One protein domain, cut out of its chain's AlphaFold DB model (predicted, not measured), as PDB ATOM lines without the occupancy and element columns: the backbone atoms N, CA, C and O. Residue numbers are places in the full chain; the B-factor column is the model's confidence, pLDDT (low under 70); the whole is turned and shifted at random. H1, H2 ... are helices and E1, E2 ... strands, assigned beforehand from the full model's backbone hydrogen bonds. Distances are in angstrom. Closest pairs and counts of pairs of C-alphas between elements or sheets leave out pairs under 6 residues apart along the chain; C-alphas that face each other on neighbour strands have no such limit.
ATOM      1  N   ALA A  21     -31.714 -42.225  26.519       90.38
ATOM      2  CA  ALA A  21     -30.986 -42.327  25.261       90.38
ATOM      3  C   ALA A  21     -29.929 -41.216  25.120       90.38
ATOM      4  O   ALA A  21     -28.785 -41.513  24.777       90.38
ATOM      5  N   CYS A  22     -30.258 -39.965  25.468       90.38
ATOM      6  CA  CYS A  22     -29.277 -38.876  25.538       90.38
ATOM      7  C   CYS A  22     -28.177 -39.169  26.561       90.38
ATOM      8  O   CYS A  22     -26.998 -38.974  26.275       90.38
ATOM      9  N   GLU A  23     -28.527 -39.663  27.747       88.88
ATOM     10  CA  GLU A  23     -27.527 -40.013  28.756       88.88
ATOM     11  C   GLU A  23     -26.604 -41.145  28.307       88.88
ATOM     12  O   GLU A  23     -25.394 -41.068  28.521       88.88
ATOM     13  N   ALA A  24     -27.154 -42.195  27.695       88.38
ATOM     14  CA  ALA A  24     -26.377 -43.306  27.161       88.38
ATOM     15  C   ALA A  24     -25.437 -42.834  26.040       88.38
ATOM     16  O   ALA A  24     -24.254 -43.179  26.042       88.38
ATOM     17  N   ALA A  25     -25.936 -41.983  25.139       87.44
ATOM     18  CA  ALA A  25     -25.154 -41.353  24.081       87.44
ATOM     19  C   ALA A  25     -23.989 -40.519  24.637       87.44
ATOM     20  O   ALA A  25     -22.870 -40.606  24.137       87.44
ATOM     21  N   LEU A  26     -24.226 -39.735  25.692       85.00
ATOM     22  CA  LEU A  26     -23.200 -38.895  26.314       85.00
ATOM     23  C   LEU A  26     -22.186 -39.698  27.140       85.00
ATOM     24  O   LEU A  26     -21.001 -39.364  27.133       85.00
ATOM     25  N   ARG A  27     -22.625 -40.752  27.842       85.44
ATOM     26  CA  ARG A  27     -21.751 -41.631  28.641       85.44
ATOM     27  C   ARG A  27     -20.837 -42.486  27.771       85.44
ATOM     28  O   ARG A  27     -19.675 -42.688  28.118       85.44
ATOM     29  N   SER A  28     -21.355 -42.986  26.655       81.56
ATOM     30  CA  SER A  28     -20.617 -43.833  25.718       81.56
ATOM     31  C   SER A  28     -20.880 -43.394  24.275       81.56
ATOM     32  O   SER A  28     -21.648 -44.055  23.572       81.56
ATOM     33  N   PRO A  29     -20.243 -42.296  23.817       77.62
ATOM     34  CA  PRO A  29     -20.413 -41.806  22.457       77.62
ATOM     35  C   PRO A  29     -19.960 -42.865  21.455       77.62
ATOM     36  O   PRO A  29     -18.792 -43.260  21.419       77.62
ATOM     37  N   SER A  30     -20.896 -43.330  20.640       76.19
ATOM     38  CA  SER A  30     -20.668 -44.315  19.593       76.19
ATOM     39  C   SER A  30     -20.884 -43.682  18.220       76.19
ATOM     40  O   SER A  30     -21.130 -42.484  18.080       76.19
ATOM     41  N   ARG A  31     -20.749 -44.487  17.163       73.94
ATOM     42  CA  ARG A  31     -21.018 -44.007  15.806       73.94
ATOM     43  C   ARG A  31     -22.489 -43.682  15.574       73.94
ATOM     44  O   ARG A  31     -22.731 -42.811  14.745       73.94
ATOM     45  N   ASP A  32     -23.382 -44.362  16.283       76.75
ATOM     46  CA  ASP A  32     -24.829 -44.294  16.079       76.75
ATOM     47  C   ASP A  32     -25.465 -43.199  16.938       76.75
ATOM     48  O   ASP A  32     -26.509 -42.670  16.600       76.75
ATOM     49  N   SER A  33     -24.788 -42.777  18.007       79.69
ATOM     50  CA  SER A  33     -25.196 -41.627  18.817       79.69
ATOM     51  C   SER A  33     -24.705 -40.284  18.258       79.69
ATOM     52  O   SER A  33     -24.667 -39.298  18.993       79.69
ATOM     53  N   LEU A  34     -24.204 -40.264  17.016       82.62
ATOM     54  CA  LEU A  34     -23.662 -39.082  16.351       82.62
ATOM     55  C   LEU A  34     -24.590 -38.645  15.227       82.62
ATOM     56  O   LEU A  34     -24.628 -39.260  14.164       82.62
ATOM     57  N   SER A  35     -25.234 -37.509  15.442       87.12
ATOM     58  CA  SER A  35     -25.963 -36.779  14.414       87.12
ATOM     59  C   SER A  35     -25.105 -35.637  13.865       87.12
ATOM     60  O   SER A  35     -24.197 -35.153  14.541       87.12
ATOM     61  N   PHE A  36     -25.366 -35.179  12.640       86.88
ATOM     62  CA  PHE A  36     -24.626 -34.062  12.042       86.88
ATOM     63  C   PHE A  36     -25.583 -32.960  11.631       86.88
ATOM     64  O   PHE A  36     -26.421 -33.155  10.760       86.88
ATOM     65  N   LEU A  37     -25.427 -31.790  12.233       87.62
ATOM     66  CA  LEU A  37     -26.200 -30.612  11.895       87.62
ATOM     67  C   LEU A  37     -25.445 -29.773  10.869       87.62
ATOM     68  O   LEU A  37     -24.291 -29.407  11.092       87.62
ATOM     69  N   VAL A  38     -26.093 -29.446   9.762       86.00
ATOM     70  CA  VAL A  38     -25.615 -28.465   8.792       86.00
ATOM     71  C   VAL A  38     -26.244 -27.125   9.132       86.00
ATOM     72  O   VAL A  38     -27.464 -27.022   9.183       86.00
ATOM     73  N   LEU A  39     -25.406 -26.117   9.369       79.44
ATOM     74  CA  LEU A  39     -25.800 -24.724   9.573       79.44
ATOM     75  C   LEU A  39     -24.992 -23.869   8.593       79.44
ATOM     76  O   LEU A  39     -23.777 -23.704   8.752       79.44
ATOM     77  N   GLY A  40     -25.645 -23.373   7.542       77.25
ATOM     78  CA  GLY A  40     -24.977 -22.627   6.475       77.25
ATOM     79  C   GLY A  40     -23.869 -23.452   5.805       77.25
ATOM     80  O   GLY A  40     -24.140 -24.417   5.097       77.25
ATOM     81  N   ARG A  41     -22.600 -23.073   6.015       70.88
ATOM     82  CA  ARG A  41     -21.424 -23.764   5.437       70.88
ATOM     83  C   ARG A  41     -20.731 -24.723   6.407       70.88
ATOM     84  O   ARG A  41     -19.690 -25.283   6.061       70.88
ATOM     85  N   PHE A  42     -21.267 -24.892   7.612       75.56
ATOM     86  CA  PHE A  42     -20.649 -25.686   8.664       75.56
ATOM     87  C   PHE A  42     -21.428 -26.971   8.906       75.56
ATOM     88  O   PHE A  42     -22.654 -26.968   8.925       75.56
ATOM     89  N   THR A  43     -20.703 -28.063   9.140       81.62
ATOM     90  CA  THR A  43     -21.281 -29.319   9.622       81.62
ATOM     91  C   THR A  43     -20.761 -29.599  11.023       81.62
ATOM     92  O   THR A  43     -19.557 -29.793  11.224       81.62
ATOM     93  N   VAL A  44     -21.669 -29.599  11.995       82.38
ATOM     94  CA  VAL A  44     -21.384 -29.745  13.420       82.38
ATOM     95  C   VAL A  44     -21.909 -31.095  13.907       82.38
ATOM     96  O   VAL A  44     -23.099 -31.370  13.769       82.38
ATOM     97  N   PRO A  45     -21.063 -31.955  14.491       84.88
ATOM     98  CA  PRO A  45     -21.524 -33.181  15.119       84.88
ATOM     99  C   PRO A  45     -22.227 -32.887  16.443       84.88
ATOM    100  O   PRO A  45     -21.746 -32.098  17.260       84.88
ATOM    101  N   LEU A  46     -23.319 -33.599  16.665       87.12
ATOM    102  CA  LEU A  46     -24.107 -33.611  17.884       87.12
ATOM    103  C   LEU A  46     -24.063 -35.019  18.478       87.12
ATOM    104  O   LEU A  46     -24.147 -36.000  17.742       87.12
ATOM    105  N   VAL A  47     -23.938 -35.114  19.801       87.75
ATOM    106  CA  VAL A  47     -24.071 -36.379  20.534       87.75
ATOM    107  C   VAL A  47     -25.342 -36.341  21.366       87.75
ATOM    108  O   VAL A  47     -25.484 -35.464  22.216       87.75
ATOM    109  N   GLY A  48     -26.228 -37.305  21.140       88.75
ATOM    110  CA  GLY A  48     -27.505 -37.467  21.832       88.75
ATOM    111  C   GLY A  48     -28.395 -38.466  21.099       88.75
ATOM    112  O   GLY A  48     -27.896 -39.194  20.243       88.75
ATOM    113  N   CYS A  49     -29.687 -38.518  21.431       91.88
ATOM    114  CA  CYS A  49     -30.641 -39.278  20.625       91.88
ATOM    115  C   CYS A  49     -31.147 -38.459  19.431       91.88
ATOM    116  O   CYS A  49     -31.074 -37.224  19.432       91.88
ATOM    117  N   ASP A  50     -31.679 -39.165  18.438       91.06
ATOM    118  CA  ASP A  50     -32.159 -38.567  17.193       91.06
ATOM    119  C   ASP A  50     -33.315 -37.590  17.437       91.06
ATOM    120  O   ASP A  50     -33.254 -36.465  16.953       91.06
ATOM    121  N   ASP A  51     -34.282 -37.935  18.295       92.19
ATOM    122  CA  ASP A  51     -35.427 -37.067  18.614       92.19
ATOM    123  C   ASP A  51     -34.990 -35.681  19.117       92.19
ATOM    124  O   ASP A  51     -35.486 -34.635  18.681       92.19
ATOM    125  N   HIS A  52     -34.026 -35.644  20.044       94.12
ATOM    126  CA  HIS A  52     -33.529 -34.381  20.587       94.12
ATOM    127  C   HIS A  52     -32.618 -33.656  19.594       94.12
ATOM    128  O   HIS A  52     -32.637 -32.426  19.570       94.12
ATOM    129  N   ALA A  53     -31.881 -34.372  18.740       91.94
ATOM    130  CA  ALA A  53     -31.102 -33.773  17.655       91.94
ATOM    131  C   ALA A  53     -32.000 -33.120  16.585       91.94
ATOM    132  O   ALA A  53     -31.737 -31.989  16.164       91.94
ATOM    133  N   GLU A  54     -33.095 -33.774  16.199       92.25
ATOM    134  CA  GLU A  54     -34.110 -33.244  15.283       92.25
ATOM    135  C   GLU A  54     -34.821 -32.028  15.876       92.25
ATOM    136  O   GLU A  54     -34.947 -30.987  15.221       92.25
ATOM    137  N   ARG A  55     -35.229 -32.112  17.149       93.25
ATOM    138  CA  ARG A  55     -35.812 -30.975  17.871       93.25
ATOM    139  C   ARG A  55     -34.849 -29.794  17.923       93.25
ATOM    140  O   ARG A  55     -35.265 -28.660  17.693       93.25
ATOM    141  N   PHE A  56     -33.570 -30.046  18.193       92.75
ATOM    142  CA  PHE A  56     -32.543 -29.012  18.207       92.75
ATOM    143  C   PHE A  56     -32.425 -28.307  16.851       92.75
ATOM    144  O   PHE A  56     -32.503 -27.080  16.792       92.75
ATOM    145  N   GLY A  57     -32.320 -29.066  15.755       91.44
ATOM    146  CA  GLY A  57     -32.271 -28.503  14.403       91.44
ATOM    147  C   GLY A  57     -33.531 -27.714  14.041       91.44
ATOM    148  O   GLY A  57     -33.441 -26.607  13.512       91.44
ATOM    149  N   SER A  58     -34.702 -28.233  14.412       92.06
ATOM    150  CA  SER A  58     -35.997 -27.583  14.178       92.06
ATOM    151  C   SER A  58     -36.113 -26.240  14.895       92.06
ATOM    152  O   SER A  58     -36.672 -25.293  14.350       92.06
ATOM    153  N   VAL A  59     -35.574 -26.139  16.112       92.75
ATOM    154  CA  VAL A  59     -35.526 -24.876  16.857       92.75
ATOM    155  C   VAL A  59     -34.526 -23.912  16.227       92.75
ATOM    156  O   VAL A  59     -34.868 -22.751  16.022       92.75
ATOM    157  N   CYS A  60     -33.322 -24.370  15.872       90.81
ATOM    158  CA  CYS A  60     -32.323 -23.528  15.208       90.81
ATOM    159  C   CYS A  60     -32.850 -22.907  13.903       90.81
ATOM    160  O   CYS A  60     -32.559 -21.741  13.639       90.81
ATOM    161  N   ASN A  61     -33.666 -23.645  13.140       89.44
ATOM    162  CA  ASN A  61     -34.321 -23.163  11.917       89.44
ATOM    163  C   ASN A  61     -35.241 -21.955  12.134       89.44
ATOM    164  O   ASN A  61     -35.392 -21.142  11.233       89.44
ATOM    165  N   LEU A  62     -35.842 -21.799  13.318       89.81
ATOM    166  CA  LEU A  62     -36.782 -20.697  13.579       89.81
ATOM    167  C   LEU A  62     -36.124 -19.317  13.574       89.81
ATOM    168  O   LEU A  62     -36.820 -18.313  13.466       89.81
ATOM    169  N   ALA A  63     -34.806 -19.264  13.748       85.31
ATOM    170  CA  ALA A  63     -34.053 -18.020  13.823       85.31
ATOM    171  C   ALA A  63     -32.922 -17.955  12.790       85.31
ATOM    172  O   ALA A  63     -32.044 -17.103  12.915       85.31
ATOM    173  N   ALA A  64     -32.831 -18.916  11.865       82.56
ATOM    174  CA  ALA A  64     -31.687 -19.028  10.964       82.56
ATOM    175  C   ALA A  64     -31.925 -18.219   9.696       82.56
ATOM    176  O   ALA A  64     -32.981 -18.322   9.082       82.56
ATOM    177  N   ASP A  65     -30.901 -17.485   9.260       74.88
ATOM    178  CA  ASP A  65     -30.896 -16.800   7.960       74.88
ATOM    179  C   ASP A  65     -30.680 -17.775   6.774       74.88
ATOM    180  O   ASP A  65     -30.524 -17.354   5.629       74.88
ATOM    181  N   GLY A  66     -30.653 -19.090   7.024       73.88
ATOM    182  CA  GLY A  66     -30.510 -20.145   6.020       73.88
ATOM    183  C   GLY A  66     -30.925 -21.519   6.554       73.88
ATOM    184  O   GLY A  66     -31.294 -21.648   7.719       73.88
ATOM    185  N   ASP A  67     -30.842 -22.551   5.710       77.25
ATOM    186  CA  ASP A  67     -31.307 -23.894   6.073       77.25
ATOM    187  C   ASP A  67     -30.439 -24.537   7.161       77.25
ATOM    188  O   ASP A  67     -29.218 -24.695   7.016       77.25
ATOM    189  N   VAL A  68     -31.100 -24.973   8.233       83.56
ATOM    190  CA  VAL A  68     -30.557 -25.910   9.212       83.56
ATOM    191  C   VAL A  68     -31.102 -27.295   8.900       83.56
ATOM    192  O   VAL A  68     -32.312 -27.524   8.914       83.56
ATOM    193  N   SER A  69     -30.221 -28.251   8.629       85.06
ATOM    194  CA  SER A  69     -30.630 -29.626   8.331       85.06
ATOM    195  C   SER A  69     -29.831 -30.632   9.139       85.06
ATOM    196  O   SER A  69     -28.640 -30.450   9.387       85.06
ATOM    197  N   LEU A  70     -30.498 -31.698   9.571       87.50
ATOM    198  CA  LEU A  70     -29.843 -32.839  10.192       87.50
ATOM    199  C   LEU A  70     -29.526 -33.866   9.104       87.50
ATOM    200  O   LEU A  70     -30.401 -34.254   8.331       87.50
ATOM    201  N   LEU A  71     -28.274 -34.304   9.023       83.38
ATOM    202  CA  LEU A  71     -27.880 -35.370   8.115       83.38
ATOM    203  C   LEU A  71     -28.145 -36.719   8.772       83.38
ATOM    204  O   LEU A  71     -27.631 -37.010   9.850       83.38
ATOM    205  N   THR A  72     -28.845 -37.580   8.044       70.62
ATOM    206  CA  THR A  72     -29.037 -39.002   8.375       70.62
ATOM    207  C   THR A  72     -27.824 -39.866   8.017       70.62
ATOM    208  O   THR A  72     -27.836 -41.085   8.169       70.62
ATOM    209  N   HIS A  73     -26.766 -39.249   7.493       73.06
ATOM    210  CA  HIS A  73     -25.548 -39.912   7.051       73.06
ATOM    211  C   HIS A  73     -24.321 -39.078   7.413       73.06
ATOM    212  O   HIS A  73     -24.393 -37.880   7.690       73.06
ATOM    213  N   ARG A  74     -23.147 -39.713   7.382       71.06
ATOM    214  CA  ARG A  74     -21.888 -39.003   7.615       71.06
ATOM    215  C   ARG A  74     -21.555 -38.111   6.421       71.06
ATOM    216  O   ARG A  74     -21.540 -38.617   5.299       71.06
ATOM    217  N   PRO A  75     -21.189 -36.839   6.646       72.12
ATOM    218  CA  PRO A  75     -20.727 -35.978   5.568       72.12
ATOM    219  C   PRO A  75     -19.472 -36.572   4.911       72.12
ATOM    220  O   PRO A  75     -18.515 -36.973   5.591       72.12
ATOM    221  N   ALA A  76     -19.468 -36.624   3.578       66.19
ATOM    222  CA  ALA A  76     -18.293 -37.011   2.808       66.19
ATOM    223  C   ALA A  76     -17.147 -36.020   3.094       66.19
ATOM    224  O   ALA A  76     -17.321 -34.811   2.986       66.19
ATOM    225  N   GLY A  77     -15.979 -36.525   3.505       62.53
ATOM    226  CA  GLY A  77     -14.840 -35.691   3.922       62.53
ATOM    227  C   GLY A  77     -14.753 -35.402   5.429       62.53
ATOM    228  O   GLY A  77     -13.771 -34.805   5.876       62.53
ATOM    229  N   GLY A  78     -15.714 -35.887   6.225       62.12
ATOM    230  CA  GLY A  78     -15.700 -35.769   7.682       62.12
ATOM    231  C   GLY A  78     -16.040 -34.367   8.192       62.12
ATOM    232  O   GLY A  78     -16.590 -33.531   7.481       62.12
ATOM    233  N   PRO A  94     -19.662 -28.974  26.438       70.81
ATOM    234  CA  PRO A  94     -20.842 -28.337  26.994       70.81
ATOM    235  C   PRO A  94     -22.087 -28.996  26.416       70.81
ATOM    236  O   PRO A  94     -22.219 -29.189  25.203       70.81
ATOM    237  N   VAL A  95     -22.964 -29.358  27.336       85.25
ATOM    238  CA  VAL A  95     -24.213 -30.035  27.061       85.25
ATOM    239  C   VAL A  95     -25.313 -28.983  26.992       85.25
ATOM    240  O   VAL A  95     -25.434 -28.144  27.884       85.25
ATOM    241  N   VAL A  96     -26.081 -29.006  25.910       89.00
ATOM    242  CA  VAL A  96     -27.209 -28.110  25.675       89.00
ATOM    243  C   VAL A  96     -28.495 -28.861  26.026       89.00
ATOM    244  O   VAL A  96     -28.738 -29.918  25.438       89.00
ATOM    245  N   PRO A  97     -29.313 -28.362  26.968       90.69
ATOM    246  CA  PRO A  97     -30.612 -28.955  27.255       90.69
ATOM    247  C   PRO A  97     -31.575 -28.707  26.088       90.69
ATOM    248  O   PRO A  97     -31.658 -27.597  25.558       90.69
ATOM    249  N   VAL A  98     -32.315 -29.741  25.696       91.12
ATOM    250  CA  VAL A  98     -33.291 -29.701  24.603       91.12
ATOM    251  C   VAL A  98     -34.572 -30.375  25.080       91.12
ATOM    252  O   VAL A  98     -34.698 -31.593  25.028       91.12
ATOM    253  N   GLY A  99     -35.532 -29.585  25.563       88.69
ATOM    254  CA  GLY A  99     -36.728 -30.135  26.206       88.69
ATOM    255  C   GLY A  99     -36.362 -30.949  27.452       88.69
ATOM    256  O   GLY A  99     -35.748 -30.422  28.373       88.69
ATOM    257  N   ASP A 100     -36.728 -32.225  27.455       90.25
ATOM    258  CA  ASP A 100     -36.427 -33.236  28.478       90.25
ATOM    259  C   ASP A 100     -35.115 -34.013  28.222       90.25
ATOM    260  O   ASP A 100     -34.714 -34.866  29.021       90.25
ATOM    261  N   GLY A 101     -34.435 -33.720  27.110       91.50
ATOM    262  CA  GLY A 101     -33.167 -34.322  26.723       91.50
ATOM    263  C   GLY A 101     -32.008 -33.340  26.707       91.50
ATOM    264  O   GLY A 101     -32.096 -32.190  27.143       91.50
ATOM    265  N   GLN A 102     -30.875 -33.823  26.210       91.56
ATOM    266  CA  GLN A 102     -29.628 -33.076  26.227       91.56
ATOM    267  C   GLN A 102     -28.673 -33.529  25.121       91.56
ATOM    268  O   GLN A 102     -28.592 -34.719  24.815       91.56
ATOM    269  N   LEU A 103     -27.947 -32.577  24.534       89.81
ATOM    270  CA  LEU A 103     -27.018 -32.822  23.430       89.81
ATOM    271  C   LEU A 103     -25.640 -32.241  23.729       89.81
ATOM    272  O   LEU A 103     -25.535 -31.097  24.164       89.81
ATOM    273  N   ALA A 104     -24.573 -32.970  23.421       87.81
ATOM    274  CA  ALA A 104     -23.241 -32.374  23.355       87.81
ATOM    275  C   ALA A 104     -22.950 -31.874  21.938       87.81
ATOM    276  O   ALA A 104     -23.125 -32.598  20.959       87.81
ATOM    277  N   VAL A 105     -22.461 -30.637  21.842       86.38
ATOM    278  CA  VAL A 105     -22.086 -29.997  20.575       86.38
ATOM    279  C   VAL A 105     -20.580 -30.129  20.369       86.38
ATOM    280  O   VAL A 105     -19.795 -29.462  21.048       86.38
ATOM    281  N   LEU A 106     -20.163 -30.952  19.403       81.56
ATOM    282  CA  LEU A 106     -18.750 -31.223  19.124       81.56
ATOM    283  C   LEU A 106     -18.152 -30.162  18.182       81.56
ATOM    284  O   LEU A 106     -17.792 -30.442  17.036       81.56
ATOM    285  N   ALA A 107     -18.038 -28.927  18.668       77.88
ATOM    286  CA  ALA A 107     -17.538 -27.782  17.906       77.88
ATOM    287  C   ALA A 107     -16.395 -27.041  18.622       77.88
ATOM    288  O   ALA A 107     -16.233 -27.134  19.841       77.88
ATOM    289  N   CYS A 108     -15.602 -26.263  17.872       77.88
ATOM    290  CA  CYS A 108     -14.686 -25.303  18.495       77.88
ATOM    291  C   CYS A 108     -15.483 -24.198  19.226       77.88
ATOM    292  O   CYS A 108     -16.665 -24.011  18.929       77.88
ATOM    293  N   PRO A 109     -14.873 -23.461  20.173       80.50
ATOM    294  CA  PRO A 109     -15.588 -22.484  20.997       80.50
ATOM    295  C   PRO A 109     -16.419 -21.462  20.213       80.50
ATOM    296  O   PRO A 109     -17.534 -21.162  20.636       80.50
ATOM    297  N   ASP A 110     -15.919 -20.986  19.072       80.31
ATOM    298  CA  ASP A 110     -16.605 -19.984  18.244       80.31
ATOM    299  C   ASP A 110     -17.882 -20.554  17.614       80.31
ATOM    300  O   ASP A 110     -18.978 -20.095  17.924       80.31
ATOM    301  N   HIS A 111     -17.762 -21.639  16.838       79.62
ATOM    302  CA  HIS A 111     -18.909 -22.315  16.209       79.62
ATOM    303  C   HIS A 111     -19.913 -22.834  17.232       79.62
ATOM    304  O   HIS A 111     -21.116 -22.857  16.993       79.62
ATOM    305  N   ARG A 112     -19.424 -23.264  18.395       83.06
ATOM    306  CA  ARG A 112     -20.301 -23.640  19.492       83.06
ATOM    307  C   ARG A 112     -21.125 -22.446  19.963       83.06
ATOM    308  O   ARG A 112     -22.320 -22.597  20.181       83.06
ATOM    309  N   SER A 113     -20.487 -21.299  20.179       84.81
ATOM    310  CA  SER A 113     -21.169 -20.100  20.677       84.81
ATOM    311  C   SER A 113     -22.192 -19.598  19.664       84.81
ATOM    312  O   SER A 113     -23.305 -19.257  20.052       84.81
ATOM    313  N   GLU A 114     -21.848 -19.645  18.377       85.06
ATOM    314  CA  GLU A 114     -22.767 -19.369  17.272       85.06
ATOM    315  C   GLU A 114     -23.975 -20.313  17.309       85.06
ATOM    316  O   GLU A 114     -25.112 -19.854  17.374       85.06
ATOM    317  N   LEU A 115     -23.748 -21.628  17.386       86.06
ATOM    318  CA  LEU A 115     -24.828 -22.613  17.374       86.06
ATOM    319  C   LEU A 115     -25.725 -22.545  18.625       86.06
ATOM    320  O   LEU A 115     -26.943 -22.674  18.528       86.06
ATOM    321  N   VAL A 116     -25.148 -22.323  19.807       88.75
ATOM    322  CA  VAL A 116     -25.915 -22.139  21.052       88.75
ATOM    323  C   VAL A 116     -26.700 -20.826  21.019       88.75
ATOM    324  O   VAL A 116     -27.852 -20.789  21.452       88.75
ATOM    325  N   GLY A 117     -26.109 -19.757  20.478       89.69
ATOM    326  CA  GLY A 117     -26.792 -18.482  20.264       89.69
ATOM    327  C   GLY A 117     -27.984 -18.629  19.319       89.69
ATOM    328  O   GLY A 117     -29.078 -18.158  19.639       89.69
ATOM    329  N   GLN A 118     -27.788 -19.358  18.221       89.25
ATOM    330  CA  GLN A 118     -28.809 -19.698  17.236       89.25
ATOM    331  C   GLN A 118     -29.969 -20.478  17.860       89.25
ATOM    332  O   GLN A 118     -31.132 -20.103  17.711       89.25
ATOM    333  N   PHE A 119     -29.659 -21.522  18.630       91.69
ATOM    334  CA  PHE A 119     -30.661 -22.301  19.352       91.69
ATOM    335  C   PHE A 119     -31.440 -21.438  20.352       91.69
ATOM    336  O   PHE A 119     -32.668 -21.476  20.388       91.69
ATOM    337  N   GLY A 120     -30.750 -20.593  21.124       92.62
ATOM    338  CA  GLY A 120     -31.389 -19.674  22.066       92.62
ATOM    339  C   GLY A 120     -32.292 -18.639  21.385       92.62
ATOM    340  O   GLY A 120     -33.350 -18.300  21.917       92.62
ATOM    341  N   ALA A 121     -31.907 -18.142  20.208       92.88
ATOM    342  CA  ALA A 121     -32.763 -17.288  19.389       92.88
ATOM    343  C   ALA A 121     -34.002 -18.043  18.890       92.88
ATOM    344  O   ALA A 121     -35.114 -17.529  19.014       92.88
ATOM    345  N   GLY A 122     -33.827 -19.284  18.438       92.94
ATOM    346  CA  GLY A 122     -34.920 -20.166  18.042       92.94
ATOM    347  C   GLY A 122     -35.912 -20.452  19.171       92.94
ATOM    348  O   GLY A 122     -37.120 -20.410  18.952       92.94
ATOM    349  N   LEU A 123     -35.433 -20.673  20.402       94.25
ATOM    350  CA  LEU A 123     -36.299 -20.847  21.575       94.25
ATOM    351  C   LEU A 123     -37.147 -19.601  21.844       94.25
ATOM    352  O   LEU A 123     -38.346 -19.716  22.081       94.25
ATOM    353  N   ARG A 124     -36.552 -18.402  21.767       94.94
ATOM    354  CA  ARG A 124     -37.305 -17.145  21.918       94.94
ATOM    355  C   ARG A 124     -38.357 -16.983  20.824       94.94
ATOM    356  O   ARG A 124     -39.482 -16.602  21.134       94.94
ATOM    357  N   ALA A 125     -38.010 -17.300  19.576       92.56
ATOM    358  CA  ALA A 125     -38.953 -17.274  18.462       92.56
ATOM    359  C   ALA A 125     -40.118 -18.250  18.695       92.56
ATOM    360  O   ALA A 125     -41.273 -17.853  18.575       92.56
ATOM    361  N   ARG A 126     -39.832 -19.490  19.117       92.06
ATOM    362  CA  ARG A 126     -40.859 -20.482  19.471       92.06
ATOM    363  C   ARG A 126     -41.792 -19.971  20.566       92.06
ATOM    364  O   ARG A 126     -42.996 -19.974  20.362       92.06
ATOM    365  N   HIS A 127     -41.244 -19.472  21.674       90.88
ATOM    366  CA  HIS A 127     -42.050 -18.928  22.768       90.88
ATOM    367  C   HIS A 127     -42.957 -17.778  22.318       90.88
ATOM    368  O   HIS A 127     -44.089 -17.684  22.778       90.88
ATOM    369  N   HIS A 128     -42.482 -16.914  21.417       90.25
ATOM    370  CA  HIS A 128     -43.300 -15.828  20.885       90.25
ATOM    371  C   HIS A 128     -44.448 -16.334  20.003       90.25
ATOM    372  O   HIS A 128     -45.559 -15.811  20.094       90.25
ATOM    373  N   LEU A 129     -44.198 -17.356  19.180       90.44
ATOM    374  CA  LEU A 129     -45.229 -18.003  18.367       90.44
ATOM    375  C   LEU A 129     -46.279 -18.692  19.247       90.44
ATOM    376  O   LEU A 129     -47.465 -18.458  19.047       90.44
ATOM    377  N   ASP A 130     -45.850 -19.470  20.241       89.56
ATOM    378  CA  ASP A 130     -46.755 -20.197  21.139       89.56
ATOM    379  C   ASP A 130     -47.619 -19.219  21.956       89.56
ATOM    380  O   ASP A 130     -48.840 -19.337  21.974       89.56
ATOM    381  N   ALA A 131     -47.013 -18.165  22.518       88.06
ATOM    382  CA  ALA A 131     -47.750 -17.120  23.234       88.06
ATOM    383  C   ALA A 131     -48.727 -16.346  22.332       88.06
ATOM    384  O   ALA A 131     -49.752 -15.863  22.806       88.06
ATOM    385  N   SER A 132     -48.409 -16.206  21.040       85.31
ATOM    386  CA  SER A 132     -49.321 -15.590  20.074       85.31
ATOM    387  C   SER A 132     -50.502 -16.509  19.766       85.31
ATOM    388  O   SER A 132     -51.610 -16.012  19.630       85.31
ATOM    389  N   LEU A 133     -50.282 -17.827  19.676       86.56
ATOM    390  CA  LEU A 133     -51.336 -18.821  19.444       86.56
ATOM    391  C   LEU A 133     -52.304 -18.927  20.627       86.56
ATOM    392  O   LEU A 133     -53.505 -18.988  20.398       86.56
ATOM    393  N   ASP A 134     -51.798 -18.879  21.860       79.69
ATOM    394  CA  ASP A 134     -52.617 -18.914  23.085       79.69
ATOM    395  C   ASP A 134     -53.475 -17.651  23.287       79.69
ATOM    396  O   ASP A 134     -54.396 -17.639  24.104       79.69
ATOM    397  N   ALA A 135     -53.157 -16.563  22.581       73.06
ATOM    398  CA  ALA A 135     -53.903 -15.308  22.638       73.06
ATOM    399  C   ALA A 135     -55.120 -15.265  21.687       73.06
ATOM    400  O   ALA A 135     -55.856 -14.272  21.717       73.06
ATOM    401  N   PHE A 136     -55.318 -16.293  20.851       58.50
ATOM    402  CA  PHE A 136     -56.482 -16.463  19.969       58.50
ATOM    403  C   PHE A 136     -57.544 -17.373  20.597       58.50
ATOM    404  O   PHE A 136     -58.741 -17.109  20.334       58.50
TER     405      PHE A 136
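Overview. This is residues 21 to 78 and 94 to 136 of the 136 residues of an uncharacterized protein of Halobacteriales archaeon QS_8_69_73 (UniProt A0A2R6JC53). A curled five-strand sheet, like part of a barrel, wraps round helix H2, and the long helix H3 runs about perpendicular to H2 past its later residues. The end of H3 and the tail after it, residues 127 to 136, stick out of the body, while the short helix H1 packs on the outside at E5 and E2. The 101 printed residues hold three named helices and five named strands, in the order H1, E1, E2, H2, E3, E4, E5, H3, a mixed class of helices and strands. The sheet runs E3, E1, E2, E5, E4, all antiparallel. The whole is compact, with a radius of gyration of the C-alphas of 13.8 A, yet elongated, spanning 45 by 29 by 24 A.

Along the chain. H1, residues 21 to 27, begins at C-alpha 21 (-30.986, -42.327, 25.261). E1, residues 34 to 39, is 16.0 A long and E2, residues 42 to 47, is 16.3 A. H2, residues 50 to 61, is 16.4 A long, from C-alpha 50 at (-32.159, -38.567, 17.193). E3 is residues 68 to 71, E4 residues 95 to 98 and E5 residues 101 to 105. H3, residues 109 to 133, is 36.0 A long and ends at C-alpha 133 (-51.336, -18.821, 19.444).

Arrangement. The strongly twisted sheet curls round H2; the closest C-alphas of H2 and E3 are those of Asn 61 and Val 68, 5.4 A apart. E1 and E2 form a hairpin, with N 37 and O 44 at 2.8 A. E3 is an edge strand beside E1, with N 38 and O 69 at 2.8 A. E2 and E5 have N 47 and O 104 at 2.9 A. E4 and E5 form a hairpin, with N 96 and O 103 at 2.8 A. E2, H2 and E3 make a split strand-helix-strand unit, two strands running the same way with E1 between them, and its crossover is right-handed. H2 and H3 are on one face of the sheet, making two layers. H2 touches H3 with residues 56 to 61 alone, about perpendicular at 81 degrees, the closest C-alphas being Cys 60 and Phe 119, 4.6 A apart. H1 is on the sheet at a height of 7.1 A, only just over E5, on which 3 of its 7 C-alphas fall. H1 and H3 are apart. In H1, H2 and H3 every O i to N i+4 pair is within hydrogen-bond range.

Size, cuts and confidence. The C-alphas of Gly 77 and Phe 136 are the two farthest apart, at 48.6 A. Residues 79 to 93 are not printed, and C-alphas 78 and 94 are 21.3 A apart across this cut, which falls in the link from E3 to E4. Of the links that are printed whole, none is long. The mean pLDDT of the printed part is 84.5; residues 76 to 78 and residue 136 are under 70.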